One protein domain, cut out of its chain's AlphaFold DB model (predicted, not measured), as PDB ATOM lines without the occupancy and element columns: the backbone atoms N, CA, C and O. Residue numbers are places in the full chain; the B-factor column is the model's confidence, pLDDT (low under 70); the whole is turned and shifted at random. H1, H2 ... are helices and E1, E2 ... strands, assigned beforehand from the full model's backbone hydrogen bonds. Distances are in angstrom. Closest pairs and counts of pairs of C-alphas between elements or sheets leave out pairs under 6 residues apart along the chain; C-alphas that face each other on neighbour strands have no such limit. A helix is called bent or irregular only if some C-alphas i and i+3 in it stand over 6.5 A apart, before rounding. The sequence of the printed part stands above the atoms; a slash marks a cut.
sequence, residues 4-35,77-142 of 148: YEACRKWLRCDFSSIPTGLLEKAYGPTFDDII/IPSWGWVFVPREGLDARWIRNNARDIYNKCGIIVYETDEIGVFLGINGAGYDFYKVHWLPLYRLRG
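AT A GLANCE: This is residues 4 to 35 and 77 to 142 of the 148 residues of an uncharacterized protein of Archaeoglobales archaeon (UniProt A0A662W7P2). Two small sheets of two strands, E1 with E2 and E3 with E4, come together in the core where E2 meets E4, and helices gather round them. H3 and H4 pack on the E3 and E4 hairpin, H5 bridges from H4 to H1, and H2 with residues 27 to 31 makes the end of the long axis away from H1. The printed part has 98 residues with five named helices and four named strands, in the order H1 E1 H2 E2 H3 H4 E3 E4 H5; both sheets are antiparallel and the class is mixed, helices and strands. The whole is compact, with a radius of gyration of the C-alphas of 12.9 A, and spans 36 by 32 by 24 A.

HOW THE PARTS SIT: E3, residues 109 to 113, and E4, residues 117 to 121, form a hairpin, antiparallel at 151 degrees, with N 111 and O 119 within hydrogen-bond range at 2.9 A. E1, residues 15 to 19, and E2, residues 82 to 86, are antiparallel at 152 degrees, with N 16 and O 85 within hydrogen-bond range at 2.8 A. Between the sheets, the closest C-alphas of E2 and E4 are those of Val 85 and Phe 119, 4.5 A apart. H3, residues 89 to 97, comes closest to E4 at the C-alphas of Ala 92 and Val 118, 5.9 A apart. H4, residues 99 to 106, comes closest to E3 at the C-alphas of Tyr 103 and Ile 109, 5.6 A apart. H3 and H4 are close but not clearly touching, about perpendicular at 82 degrees; their closest C-alphas, those of Ile 95 and Ile 102, are 7.6 A apart. H5, residues 129 to 140, touches H4 at a steep tilt of 55 degrees, opposite ways, with the C-alphas of Cys 106 and His 133 closest at 4.8 A. H5 also touches H1, residues 4 to 14, about perpendicular at 77 degrees, with the C-alphas of Cys 7 and Tyr 138 closest at 6.1 A. H2, residues 20 to 26, touches no helix; its closest C-alpha to E2 is that of Thr 20, 5.2 A from that of Trp 82. In H1, H3 and H4 every O i to N i+4 pair is within hydrogen-bond range, against 2 of 3 in H2 and 6 of 8 in H5.

IN THESE COORDINATES: H1 begins with C-alpha 4 at (168.005, 115.781, 141.335) and is 15.3 A long. E1 is 13.0 A, E2 13.2 A, E3 13.5 A and E4 13.2 A long; H2 is 9.8 A, H3 12.3 A and H4 10.2 A. C-alpha 119 of E4 stands at (157.989, 105.532, 157.349). H5, 15.7 A long, ends with C-alpha 140 at (166.003, 119.551, 154.833); it is irregular, but only just, with C-alphas 132 and 135 6.7 A apart.

THE WHOLE: The two C-alphas farthest apart, those of Glu 5 and Thr 30, are 37.8 A apart. Residues 36 to 76 are not printed, and C-alphas 35 and 77 are 10.7 A apart across this cut, which falls in the link from H2 to E2. Of the links that are printed whole, none is long. The mean pLDDT of the printed part is 95.1, and no printed residue is under 70.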
ATOM      1  N   TYR A   4     169.124 116.687 141.605       92.12
ATOM      2  CA  TYR A   4     168.005 115.781 141.335       92.12
ATOM      3  C   TYR A   4     168.466 114.319 141.224       92.12
ATOM      4  O   TYR A   4     167.869 113.425 141.818       92.12
ATOM      5  N   GLU A   5     169.567 114.062 140.518       93.00
ATOM      6  CA  GLU A   5     170.185 112.734 140.426       93.00
ATOM      7  C   GLU A   5     170.704 112.243 141.784       93.00
ATOM      8  O   GLU A   5     170.530 111.069 142.115       93.00
ATOM      9  N   ALA A   6     171.305 113.134 142.578       93.69
ATOM     10  CA  ALA A   6     171.781 112.818 143.920       93.69
ATOM     11  C   ALA A   6     170.620 112.439 144.853       93.69
ATOM     12  O   ALA A   6     170.687 111.407 145.516       93.69
ATOM     13  N   CYS A   7     169.528 113.208 144.831       94.88
ATOM     14  CA  CYS A   7     168.307 112.920 145.580       94.88
ATOM     15  C   CYS A   7     167.696 111.569 145.178       94.88
ATOM     16  O   CYS A   7     167.391 110.739 146.033       94.88
ATOM     17  N   ARG A   8     167.603 111.278 143.873       94.12
ATOM     18  CA  ARG A   8     167.131 109.970 143.390       94.12
ATOM     19  C   ARG A   8     168.016 108.817 143.856       94.12
ATOM     20  O   ARG A   8     167.505 107.752 144.197       94.12
ATOM     21  N   LYS A   9     169.337 109.011 143.845       93.94
ATOM     22  CA  LYS A   9     170.290 108.006 144.326       93.94
ATOM     23  C   LYS A   9     170.134 107.782 145.829       93.94
ATOM     24  O   LYS A   9     170.077 106.627 146.231       93.94
ATOM     25  N   TRP A  10     170.019 108.855 146.607       94.06
ATOM     26  CA  TRP A  10     169.772 108.814 148.047       94.06
ATOM     27  C   TRP A  10     168.507 108.015 148.373       94.06
ATOM     28  O   TRP A  10     168.594 107.011 149.071       94.06
ATOM     29  N   LEU A  11     167.365 108.351 147.761       94.81
ATOM     30  CA  LEU A  11     166.113 107.618 147.983       94.81
ATOM     31  C   LEU A  11     166.256 106.121 147.663       94.81
ATOM     32  O   LEU A  11     165.810 105.269 148.424       94.81
ATOM     33  N   ARG A  12     166.914 105.783 146.548       94.44
ATOM     34  CA  ARG A  12     167.102 104.386 146.128       94.44
ATOM     35  C   ARG A  12     168.033 103.599 147.055       94.44
ATOM     36  O   ARG A  12     167.865 102.388 147.191       94.44
ATOM     37  N   CYS A  13     169.058 104.246 147.594       94.25
ATOM     38  CA  CYS A  13     170.085 103.591 148.396       94.25
ATOM     39  C   CYS A  13     169.690 103.486 149.868       94.25
ATOM     40  O   CYS A  13     169.966 102.455 150.477       94.25
ATOM     41  N   ASP A  14     168.995 104.492 150.396       96.19
ATOM     42  CA  ASP A  14     168.828 104.659 151.841       96.19
ATOM     43  C   ASP A  14     167.405 104.322 152.303       96.19
ATOM     44  O   ASP A  14     167.167 104.168 153.499       96.19
ATOM     45  N   PHE A  15     166.466 104.121 151.368       97.81
ATOM     46  CA  PHE A  15     165.098 103.710 151.676       97.81
ATOM     47  C   PHE A  15     164.736 102.359 151.051       97.81
ATOM     48  O   PHE A  15     165.237 101.939 150.000       97.81
ATOM     49  N   SER A  16     163.842 101.659 151.736       97.38
ATOM     50  CA  SER A  16     163.076 100.529 151.224       97.38
ATOM     51  C   SER A  16     161.673 101.016 150.876       97.38
ATOM     52  O   SER A  16     161.062 101.739 151.657       97.38
ATOM     53  N   SER A  17     161.155 100.619 149.714       96.25
ATOM     54  CA  SER A  17     159.784 100.943 149.307       96.25
ATOM     55  C   SER A  17     158.871  99.754 149.571       96.25
ATOM     56  O   SER A  17     159.138  98.656 149.077       96.25
ATOM     57  N   ILE A  18     157.797  99.968 150.324       96.44
ATOM     58  CA  ILE A  18     156.793  98.944 150.632       96.44
ATOM     59  C   ILE A  18     155.487  99.331 149.923       96.44
ATOM     60  O   ILE A  18     155.031 100.462 150.103       96.44
ATOM     61  N   PRO A  19     154.877  98.444 149.114       96.56
ATOM     62  CA  PRO A  19     153.566  98.712 148.534       96.56
ATOM     63  C   PRO A  19     152.518  98.860 149.638       96.56
ATOM     64  O   PRO A  19     152.465  98.028 150.547       96.56
ATOM     65  N   THR A  20     151.629  99.847 149.533       94.88
ATOM     66  CA  THR A  20     150.548 100.048 150.515       94.88
ATOM     67  C   THR A  20     149.642  98.827 150.635       94.88
ATOM     68  O   THR A  20     149.232  98.487 151.736       94.88
ATOM     69  N   GLY A  21     149.451  98.072 149.549       95.00
ATOM     70  CA  GLY A  21     148.704  96.811 149.572       95.00
ATOM     71  C   GLY A  21     149.290  95.713 150.473       95.00
ATOM     72  O   GLY A  21     148.618  94.713 150.723       95.00
ATOM     73  N   LEU A  22     150.535  95.846 150.954       94.88
ATOM     74  CA  LEU A  22     151.064  94.993 152.026       94.88
ATOM     75  C   LEU A  22     150.665  95.503 153.412       94.88
ATOM     76  O   LEU A  22     150.333  94.682 154.262       94.88
ATOM     77  N   LEU A  23     150.643  96.823 153.621       93.75
ATOM     78  CA  LEU A  23     150.138  97.425 154.860       93.75
ATOM     79  C   LEU A  23     148.655  97.097 155.045       93.75
ATOM     80  O   LEU A  23     148.258  96.645 156.113       93.75
ATOM     81  N   GLU A  24     147.867  97.212 153.973       93.19
ATOM     82  CA  GLU A  24     146.435  96.899 153.975       93.19
ATOM     83  C   GLU A  24     146.143  95.459 154.416       93.19
ATOM     84  O   GLU A  24     145.162  95.184 155.102       93.19
ATOM     85  N   LYS A  25     147.020  94.523 154.042       93.88
ATOM     86  CA  LYS A  25     146.907  93.114 154.434       93.88
ATOM     87  C   LYS A  25     147.414  92.845 155.846       93.88
ATOM     88  O   LYS A  25     146.947  91.892 156.461       93.88
ATOM     89  N   ALA A  26     148.384  93.623 156.318       92.94
ATOM     90  CA  ALA A  26     149.019  93.423 157.615       92.94
ATOM     91  C   ALA A  26     148.179  93.987 158.770       92.94
ATOM     92  O   ALA A  26     148.019  93.305 159.775       92.94
ATOM     93  N   TYR A  27     147.609  95.184 158.605       90.75
ATOM     94  CA  TYR A  27     147.004  95.959 159.700       90.75
ATOM     95  C   TYR A  27     145.466  95.954 159.715       90.75
ATOM     96  O   TYR A  27     144.838  96.689 160.477       90.75
ATOM     97  N   GLY A  28     144.833  95.124 158.881       87.56
ATOM     98  CA  GLY A  28     143.374  94.998 158.844       87.56
ATOM     99  C   GLY A  28     142.658  96.285 158.402       87.56
ATOM    100  O   GLY A  28     143.284  97.183 157.857       87.56
ATOM    101  N   PRO A  29     141.329  96.386 158.581       84.81
ATOM    102  CA  PRO A  29     140.538  97.471 157.992       84.81
ATOM    103  C   PRO A  29     140.592  98.807 158.752       84.81
ATOM    104  O   PRO A  29     140.216  99.825 158.180       84.81
ATOM    105  N   THR A  30     140.994  98.817 160.028       87.56
ATOM    106  CA  THR A  30     140.988 100.029 160.876       87.56
ATOM    107  C   THR A  30     142.342 100.736 160.924       87.56
ATOM    108  O   THR A  30     142.409 101.936 161.203       87.56
ATOM    109  N   PHE A  31     143.426 100.014 160.608       93.50
ATOM    110  CA  PHE A  31     144.797 100.526 160.630       93.50
ATOM    111  C   PHE A  31     145.181 101.144 161.985       93.50
ATOM    112  O   PHE A  31     145.910 102.133 162.035       93.50
ATOM    113  N   ASP A  32     144.647 100.634 163.096       91.62
ATOM    114  CA  ASP A  32     144.828 101.237 164.428       91.62
ATOM    115  C   ASP A  32     146.288 101.272 164.886       91.62
ATOM    116  O   ASP A  32     146.686 102.222 165.555       91.62
ATOM    117  N   ASP A  33     147.100 100.323 164.420       94.44
ATOM    118  CA  ASP A  33     148.534 100.256 164.718       94.44
ATOM    119  C   ASP A  33     149.372 101.276 163.919       94.44
ATOM    120  O   ASP A  33     150.550 101.479 164.212       94.44
ATOM    121  N   ILE A  34     148.787 101.926 162.903       96.50
ATOM    122  CA  ILE A  34     149.449 102.982 162.131       96.50
ATOM    123  C   ILE A  34     149.213 104.328 162.817       96.50
ATOM    124  O   ILE A  34     148.121 104.903 162.758       96.50
ATOM    125  N   ILE A  35     150.277 104.858 163.415       96.94
ATOM    126  CA  ILE A  35     150.295 106.156 164.086       96.94
ATOM    127  C   ILE A  35     150.805 107.215 163.109       96.94
ATOM    128  O   ILE A  35     151.833 107.025 162.461       96.94
ATOM    129  N   ILE A  77     146.664 105.297 155.103       94.94
ATOM    130  CA  ILE A  77     147.256 104.697 153.902       94.94
ATOM    131  C   ILE A  77     147.416 105.781 152.827       94.94
ATOM    132  O   ILE A  77     146.413 106.332 152.372       94.94
ATOM    133  N   PRO A  78     148.648 106.092 152.388       93.62
ATOM    134  CA  PRO A  78     148.872 107.177 151.444       93.62
ATOM    135  C   PRO A  78     148.472 106.819 150.008       93.62
ATOM    136  O   PRO A  78     148.592 105.674 149.565       93.62
ATOM    137  N   SER A  79     148.081 107.829 149.228       91.62
ATOM    138  CA  SER A  79     147.550 107.636 147.871       91.62
ATOM    139  C   SER A  79     148.595 107.209 146.835       91.62
ATOM    140  O   SER A  79     148.239 106.581 145.839       91.62
ATOM    141  N   TRP A  80     149.886 107.514 147.029       89.19
ATOM    142  CA  TRP A  80     150.936 107.204 146.043       89.19
ATOM    143  C   TRP A  80     151.244 105.692 145.905       89.19
ATOM    144  O   TRP A  80     152.069 105.289 145.082       89.19
ATOM    145  N   GLY A  81     150.576 104.831 146.680       91.81
ATOM    146  CA  GLY A  81     150.642 103.369 146.557       91.81
ATOM    147  C   GLY A  81     151.913 102.729 147.125       91.81
ATOM    148  O   GLY A  81     152.038 101.503 147.137       91.81
ATOM    149  N   TRP A  82     152.847 103.541 147.620       94.56
ATOM    150  CA  TRP A  82     154.095 103.114 148.247       94.56
ATOM    151  C   TRP A  82     154.387 103.953 149.487       94.56
ATOM    152  O   TRP A  82     154.160 105.163 149.491       94.56
ATOM    153  N   VAL A  83     154.966 103.313 150.500       97.06
ATOM    154  CA  VAL A  83     155.613 103.981 151.635       97.06
ATOM    155  C   VAL A  83     157.116 103.762 151.602       97.06
ATOM    156  O   VAL A  83     157.602 102.786 151.022       97.06
ATOM    157  N   PHE A  84     157.859 104.667 152.234       98.00
ATOM    158  CA  PHE A  84     159.319 104.675 152.211       98.00
ATOM    159  C   PHE A  84     159.864 104.562 153.625       98.00
ATOM    160  O   PHE A  84     159.674 105.452 154.451       98.00
ATOM    161  N   VAL A  85     160.559 103.459 153.882       98.25
ATOM    162  CA  VAL A  85     161.134 103.120 155.184       98.25
ATOM    163  C   VAL A  85     162.642 103.374 155.128       98.25
ATOM    164  O   VAL A  85     163.294 102.817 154.237       98.25
ATOM    165  N   PRO A  86     163.223 104.191 156.020       98.06
ATOM    166  CA  PRO A  86     164.668 104.365 156.092       98.06
ATOM    167  C   PRO A  86     165.332 103.033 156.465       98.06
ATOM    168  O   PRO A  86     164.856 102.306 157.335       98.06
ATOM    169  N   ARG A  87     166.446 102.701 155.813       97.12
ATOM    170  CA  ARG A  87     167.203 101.466 156.092       97.12
ATOM    171  C   ARG A  87     168.044 101.569 157.358       97.12
ATOM    172  O   ARG A  87     168.318 100.556 157.990       97.12
ATOM    173  N   GLU A  88     168.449 102.785 157.709       95.12
ATOM    174  CA  GLU A  88     169.360 103.057 158.815       95.12
ATOM    175  C   GLU A  88     168.625 103.643 160.023       95.12
ATOM    176  O   GLU A  88     167.813 104.566 159.912       95.12
ATOM    177  N   GLY A  89     168.974 103.166 161.220       95.31
ATOM    178  CA  GLY A  89     168.352 103.625 162.469       95.31
ATOM    179  C   GLY A  89     168.619 105.102 162.788       95.31
ATOM    180  O   GLY A  89     167.818 105.744 163.472       95.31
ATOM    181  N   LEU A  90     169.722 105.664 162.280       95.31
ATOM    182  CA  LEU A  90     170.024 107.093 162.415       95.31
ATOM    183  C   LEU A  90     169.052 107.954 161.605       95.31
ATOM    184  O   LEU A  90     168.575 108.964 162.124       95.31
ATOM    185  N   ASP A  91     168.711 107.540 160.383       96.44
ATOM    186  CA  ASP A  91     167.731 108.255 159.568       96.44
ATOM    187  C   ASP A  91     166.316 108.056 160.108       96.44
ATOM    188  O   ASP A  91     165.578 109.029 160.207       96.44
ATOM    189  N   ALA A  92     165.965 106.859 160.592       98.12
ATOM    190  CA  ALA A  92     164.694 106.642 161.290       98.12
ATOM    191  C   ALA A  92     164.527 107.574 162.502       98.12
ATOM    192  O   ALA A  92     163.479 108.194 162.690       98.12
ATOM    193  N   ARG A  93     165.577 107.721 163.321       98.25
ATOM    194  CA  ARG A  93     165.575 108.652 164.459       98.25
ATOM    195  C   ARG A  93     165.473 110.104 164.002       98.25
ATOM    196  O   ARG A  93     164.729 110.873 164.606       98.25
ATOM    197  N   TRP A  94     166.220 110.483 162.967       98.31
ATOM    198  CA  TRP A  94     166.179 111.840 162.432       98.31
ATOM    199  C   TRP A  94     164.788 112.181 161.890       98.31
ATOM    200  O   TRP A  94     164.263 113.230 162.250       98.31
ATOM    201  N   ILE A  95     164.164 111.287 161.117       98.56
ATOM    202  CA  ILE A  95     162.806 111.476 160.591       98.56
ATOM    203  C   ILE A  95     161.817 111.655 161.743       98.56
ATOM    204  O   ILE A  95     161.081 112.637 161.746       98.56
ATOM    205  N   ARG A  96     161.855 110.782 162.761       98.44
ATOM    206  CA  ARG A  96     160.979 110.892 163.942       98.44
ATOM    207  C   ARG A  96     161.091 112.264 164.612       98.44
ATOM    208  O   ARG A  96     160.088 112.915 164.871       98.44
ATOM    209  N   ASN A  97     162.318 112.728 164.841       98.38
ATOM    210  CA  ASN A  97     162.578 113.994 165.532       98.38
ATOM    211  C   ASN A  97     162.263 115.239 164.686       98.38
ATOM    212  O   ASN A  97     162.191 116.334 165.236       98.38
ATOM    213  N   ASN A  98     162.108 115.089 163.369       98.50
ATOM    214  CA  ASN A  98     161.840 116.187 162.438       98.50
ATOM    215  C   ASN A  98     160.484 116.026 161.733       98.50
ATOM    216  O   ASN A  98     160.255 116.677 160.717       98.50
ATOM    217  N   ALA A  99     159.581 115.187 162.254       98.56
ATOM    218  CA  ALA A  99     158.347 114.802 161.569       98.56
ATOM    219  C   ALA A  99     157.499 116.010 161.135       98.56
ATOM    220  O   ALA A  99     157.093 116.099 159.979       98.56
ATOM    221  N   ARG A 100     157.317 116.990 162.031       97.69
ATOM    222  CA  ARG A 100     156.585 118.232 161.739       97.69
ATOM    223  C   ARG A 100     157.227 119.043 160.617       97.69
ATOM    224  O   ARG A 100     156.547 119.486 159.705       97.69
ATOM    225  N   ASP A 101     158.545 119.209 160.655       98.12
ATOM    226  CA  ASP A 101     159.273 119.939 159.615       98.12
ATOM    227  C   ASP A 101     159.198 119.223 158.260       98.12
ATOM    228  O   ASP A 101     159.097 119.878 157.224       98.12
ATOM    229  N   ILE A 102     159.225 117.887 158.267       98.56
ATOM    230  CA  ILE A 102     159.055 117.059 157.071       98.56
ATOM    231  C   ILE A 102     157.657 117.259 156.479       98.56
ATOM    232  O   ILE A 102     157.542 117.490 155.276       98.56
ATOM    233  N   TYR A 103     156.611 117.241 157.303       97.69
ATOM    234  CA  TYR A 103     155.261 117.523 156.829       97.69
ATOM    235  C   TYR A 103     155.147 118.954 156.283       97.69
ATOM    236  O   TYR A 103     154.879 119.132 155.095       97.69
ATOM    237  N   ASN A 104     155.473 119.970 157.086       95.69
ATOM    238  CA  ASN A 104     155.247 121.374 156.728       95.69
ATOM    239  C   ASN A 104     156.088 121.832 155.523       95.69
ATOM    240  O   ASN A 104     155.641 122.656 154.730       95.69
ATOM    241  N   LYS A 105     157.327 121.338 155.375       97.38
ATOM    242  CA  LYS A 105     158.254 121.804 154.321       97.38
ATOM    243  C   LYS A 105     158.291 120.895 153.104       97.38
ATOM    244  O   LYS A 105     158.759 121.325 152.050       97.38
ATOM    245  N   CYS A 106     157.896 119.633 153.248       97.50
ATOM    246  CA  CYS A 106     158.010 118.647 152.180       97.50
ATOM    247  C   CYS A 106     156.663 118.062 151.769       97.50
ATOM    248  O   CYS A 106     156.639 117.364 150.765       97.50
ATOM    249  N   GLY A 107     155.564 118.308 152.488       96.19
ATOM    250  CA  GLY A 107     154.254 117.717 152.198       96.19
ATOM    251  C   GLY A 107     154.263 116.189 152.286       96.19
ATOM    252  O   GLY A 107     153.620 115.524 151.480       96.19
ATOM    253  N   ILE A 108     155.079 115.632 153.186       98.00
ATOM    254  CA  ILE A 108     155.220 114.188 153.401       98.00
ATOM    255  C   ILE A 108     154.633 113.856 154.767       98.00
ATOM    256  O   ILE A 108     155.060 114.421 155.772       98.00
ATOM    257  N   ILE A 109     153.696 112.914 154.807       98.31
ATOM    258  CA  ILE A 109     153.126 112.424 156.062       98.31
ATOM    259  C   ILE A 109     154.117 111.442 156.683       98.31
ATOM    260  O   ILE A 109     154.681 110.580 155.993       98.31
ATOM    261  N   VAL A 110     154.343 111.591 157.985       98.69
ATOM    262  CA  VAL A 110     155.264 110.747 158.747       98.69
ATOM    263  C   VAL A 110     154.457 109.812 159.628       98.69
ATOM    264  O   VAL A 110     153.676 110.262 160.463       98.69
ATOM    265  N   TYR A 111     154.683 108.518 159.452       98.38
ATOM    266  CA  TYR A 111     153.975 107.453 160.145       98.38
ATOM    267  C   TYR A 111     154.930 106.637 161.010       98.38
ATOM    268  O   TYR A 111     156.142 106.641 160.780       98.38
ATOM    269  N   GLU A 112     154.384 105.887 161.958       97.94
ATOM    270  CA  GLU A 112     155.101 104.905 162.762       97.94
ATOM    271  C   GLU A 112     154.205 103.700 163.068       97.94
ATOM    272  O   GLU A 112     153.014 103.858 163.329       97.94
ATOM    273  N   THR A 113     154.793 102.504 163.029       96.50
ATOM    274  CA  THR A 113     154.220 101.274 163.597       96.50
ATOM    275  C   THR A 113     155.297 100.533 164.386       96.50
ATOM    276  O   THR A 113     156.493 100.746 164.150       96.50
ATOM    277  N   ASP A 114     154.898  99.627 165.277       94.62
ATOM    278  CA  ASP A 114     155.839  98.823 166.065       94.62
ATOM    279  C   ASP A 114     156.646  97.840 165.191       94.62
ATOM    280  O   ASP A 114     157.819  97.573 165.461       94.62
ATOM    281  N   GLU A 115     156.059  97.324 164.107       93.62
ATOM    282  CA  GLU A 115     156.675  96.311 163.242       93.62
ATOM    283  C   GLU A 115     157.627  96.896 162.193       93.62
ATOM    284  O   GLU A 115     158.622  96.259 161.839       93.62
ATOM    285  N   ILE A 116     157.316  98.078 161.649       95.06
ATOM    286  CA  ILE A 116     158.076  98.705 160.552       95.06
ATOM    287  C   ILE A 116     158.990  99.814 161.086       95.06
ATOM    288  O   ILE A 116     160.051 100.078 160.512       95.06
ATOM    289  N   GLY A 117     158.606 100.458 162.186       97.00
ATOM    290  CA  GLY A 117     159.183 101.718 162.628       97.00
ATOM    291  C   GLY A 117     158.655 102.891 161.803       97.00
ATOM    292  O   GLY A 117     157.544 102.859 161.277       97.00
ATOM    293  N   VAL A 118     159.453 103.955 161.697       98.25
ATOM    294  CA  VAL A 118     159.036 105.181 161.002       98.25
ATOM    295  C   VAL A 118     159.058 105.000 159.492       98.25
ATOM    296  O   VAL A 118     160.032 104.490 158.942       98.25
ATOM    297  N   PHE A 119     158.034 105.500 158.807       98.31
ATOM    298  CA  PHE A 119     157.989 105.532 157.349       98.31
ATOM    299  C   PHE A 119     157.300 106.787 156.816       98.31
ATOM    300  O   PHE A 119     156.618 107.517 157.532       98.31
ATOM    301  N   LEU A 120     157.529 107.051 155.532       98.44
ATOM    302  CA  LEU A 120     157.064 108.242 154.831       98.44
ATOM    303  C   LEU A 120     156.001 107.877 153.795       98.44
ATOM    304  O   LEU A 120     156.193 106.927 153.029       98.44
ATOM    305  N   GLY A 121     154.929 108.663 153.727       97.50
ATOM    306  CA  GLY A 121     153.885 108.545 152.708       97.50
ATOM    307  C   GLY A 121     153.569 109.878 152.039       97.50
ATOM    308  O   GLY A 121     153.758 110.948 152.616       97.50
ATOM    309  N   ILE A 122     153.116 109.802 150.789       96.31
ATOM    310  CA  ILE A 122     152.779 110.968 149.967       96.31
ATOM    311  C   ILE A 122     151.354 110.813 149.453       96.31
ATOM    312  O   ILE A 122     151.016 109.791 148.845       96.31
ATOM    313  N   ASN A 123     150.558 111.860 149.646       92.88
ATOM    314  CA  ASN A 123     149.243 112.000 149.041       92.88
ATOM    315  C   ASN A 123     149.332 112.960 147.865       92.88
ATOM    316  O   ASN A 123     149.779 114.094 148.002       92.88
ATOM    317  N   GLY A 124     148.936 112.478 146.691       85.25
ATOM    318  CA  GLY A 124     148.947 113.269 145.472       85.25
ATOM    319  C   GLY A 124     148.973 112.409 144.217       85.25
ATOM    320  O   GLY A 124     149.330 111.230 144.244       85.25
ATOM    321  N   ALA A 125     148.595 113.015 143.095       86.38
ATOM    322  CA  ALA A 125     148.594 112.382 141.784       86.38
ATOM    323  C   ALA A 125     148.914 113.404 140.685       86.38
ATOM    324  O   ALA A 125     148.551 114.573 140.780       86.38
ATOM    325  N   GLY A 126     149.564 112.947 139.612       86.00
ATOM    326  CA  GLY A 126     149.701 113.734 138.381       86.00
ATOM    327  C   GLY A 126     150.813 114.792 138.362       86.00
ATOM    328  O   GLY A 126     150.790 115.651 137.483       86.00
ATOM    329  N   TYR A 127     151.797 114.738 139.267       92.19
ATOM    330  CA  TYR A 127     152.955 115.645 139.267       92.19
ATOM    331  C   TYR A 127     154.274 114.941 139.640       92.19
ATOM    332  O   TYR A 127     154.308 113.761 139.988       92.19
ATOM    333  N   ASP A 128     155.393 115.661 139.519       91.75
ATOM    334  CA  ASP A 128     156.732 115.142 139.817       91.75
ATOM    335  C   ASP A 128     156.998 115.141 141.331       91.75
ATOM    336  O   ASP A 128     157.493 116.121 141.897       91.75
ATOM    337  N   PHE A 129     156.692 114.018 141.986       92.19
ATOM    338  CA  PHE A 129     156.895 113.843 143.428       92.19
ATOM    339  C   PHE A 129     158.350 114.058 143.868       92.19
ATOM    340  O   PHE A 129     158.595 114.473 145.000       92.19
ATOM    341  N   TYR A 130     159.333 113.821 142.988       92.50
ATOM    342  CA  TYR A 130     160.733 114.081 143.326       92.50
ATOM    343  C   TYR A 130     161.008 115.565 143.494       92.50
ATOM    344  O   TYR A 130     161.724 115.949 144.414       92.50
ATOM    345  N   LYS A 131     160.436 116.406 142.634       94.25
ATOM    346  CA  LYS A 131     160.617 117.856 142.741       94.25
ATOM    347  C   LYS A 131     159.869 118.448 143.923       94.25
ATOM    348  O   LYS A 131     160.416 119.323 144.585       94.25
ATOM    349  N   VAL A 132     158.645 117.981 144.160       96.19
ATOM    350  CA  VAL A 132     157.742 118.586 145.147       96.19
ATOM    351  C   VAL A 132     158.011 118.094 146.568       96.19
ATOM    352  O   VAL A 132     157.896 118.885 147.491       96.19
ATOM    353  N   HIS A 133     158.425 116.837 146.752       96.81
ATOM    354  CA  HIS A 133     158.564 116.248 148.091       96.81
ATOM    355  C   HIS A 133     159.997 115.814 148.399       96.81
ATOM    356  O   HIS A 133     160.589 116.236 149.394       96.81
ATOM    357  N   TRP A 134     160.603 115.011 147.519       96.12
ATOM    358  CA  TRP A 134     161.902 114.397 147.815       96.12
ATOM    359  C   TRP A 134     163.069 115.382 147.778       96.12
ATOM    360  O   TRP A 134     163.967 115.285 148.609       96.12
ATOM    361  N   LEU A 135     163.080 116.343 146.850       95.88
ATOM    362  CA  LEU A 135     164.093 117.401 146.817       95.88
ATOM    363  C   LEU A 135     164.041 118.289 148.073       95.88
ATOM    364  O   LEU A 135     165.094 118.477 148.684       95.88
ATOM    365  N   PRO A 136     162.871 118.801 148.508       97.38
ATOM    366  CA  PRO A 136     162.754 119.476 149.797       97.38
ATOM    367  C   PRO A 136     163.245 118.632 150.968       97.38
ATOM    368  O   PRO A 136     164.019 119.139 151.778       97.38
ATOM    369  N   LEU A 137     162.894 117.344 151.021       97.81
ATOM    370  CA  LEU A 137     163.354 116.457 152.090       97.81
ATOM    371  C   LEU A 137     164.877 116.273 152.071       97.81
ATOM    372  O   LEU A 137     165.529 116.369 153.108       97.81
ATOM    373  N   TYR A 138     165.459 116.058 150.890       96.00
ATOM    374  CA  TYR A 138     166.904 115.924 150.696       96.00
ATOM    375  C   TYR A 138     167.658 117.183 151.163       96.00
ATOM    376  O   TYR A 138     168.690 117.088 151.835       96.00
ATOM    377  N   ARG A 139     167.111 118.372 150.874       95.62
ATOM    378  CA  ARG A 139     167.637 119.663 151.346       95.62
ATOM    379  C   ARG A 139     167.469 119.836 152.853       95.62
ATOM    380  O   ARG A 139     168.423 120.234 153.513       95.62
ATOM    381  N   LEU A 140     166.298 119.500 153.398       97.19
ATOM    382  CA  LEU A 140     166.003 119.551 154.833       97.19
ATOM    383  C   LEU A 140     166.939 118.635 155.629       97.19
ATOM    384  O   LEU A 140     167.415 119.008 156.698       97.19
ATOM    385  N   ARG A 141     167.275 117.466 155.073       95.31
ATOM    386  CA  ARG A 141     168.253 116.533 155.643       95.31
ATOM    387  C   ARG A 141     169.678 117.099 155.676       95.31
ATOM    388  O   ARG A 141     170.502 116.598 156.444       95.31
ATOM    389  N   GLY A 142     169.960 118.126 154.869       93.25
ATOM    390  CA  GLY A 142     171.250 118.813 154.794       93.25
ATOM    391  C   GLY A 142     172.292 118.101 153.928       93.25
ATOM    392  O   GLY A 142     173.491 118.296 154.124       93.25
TER     393      GLY A 142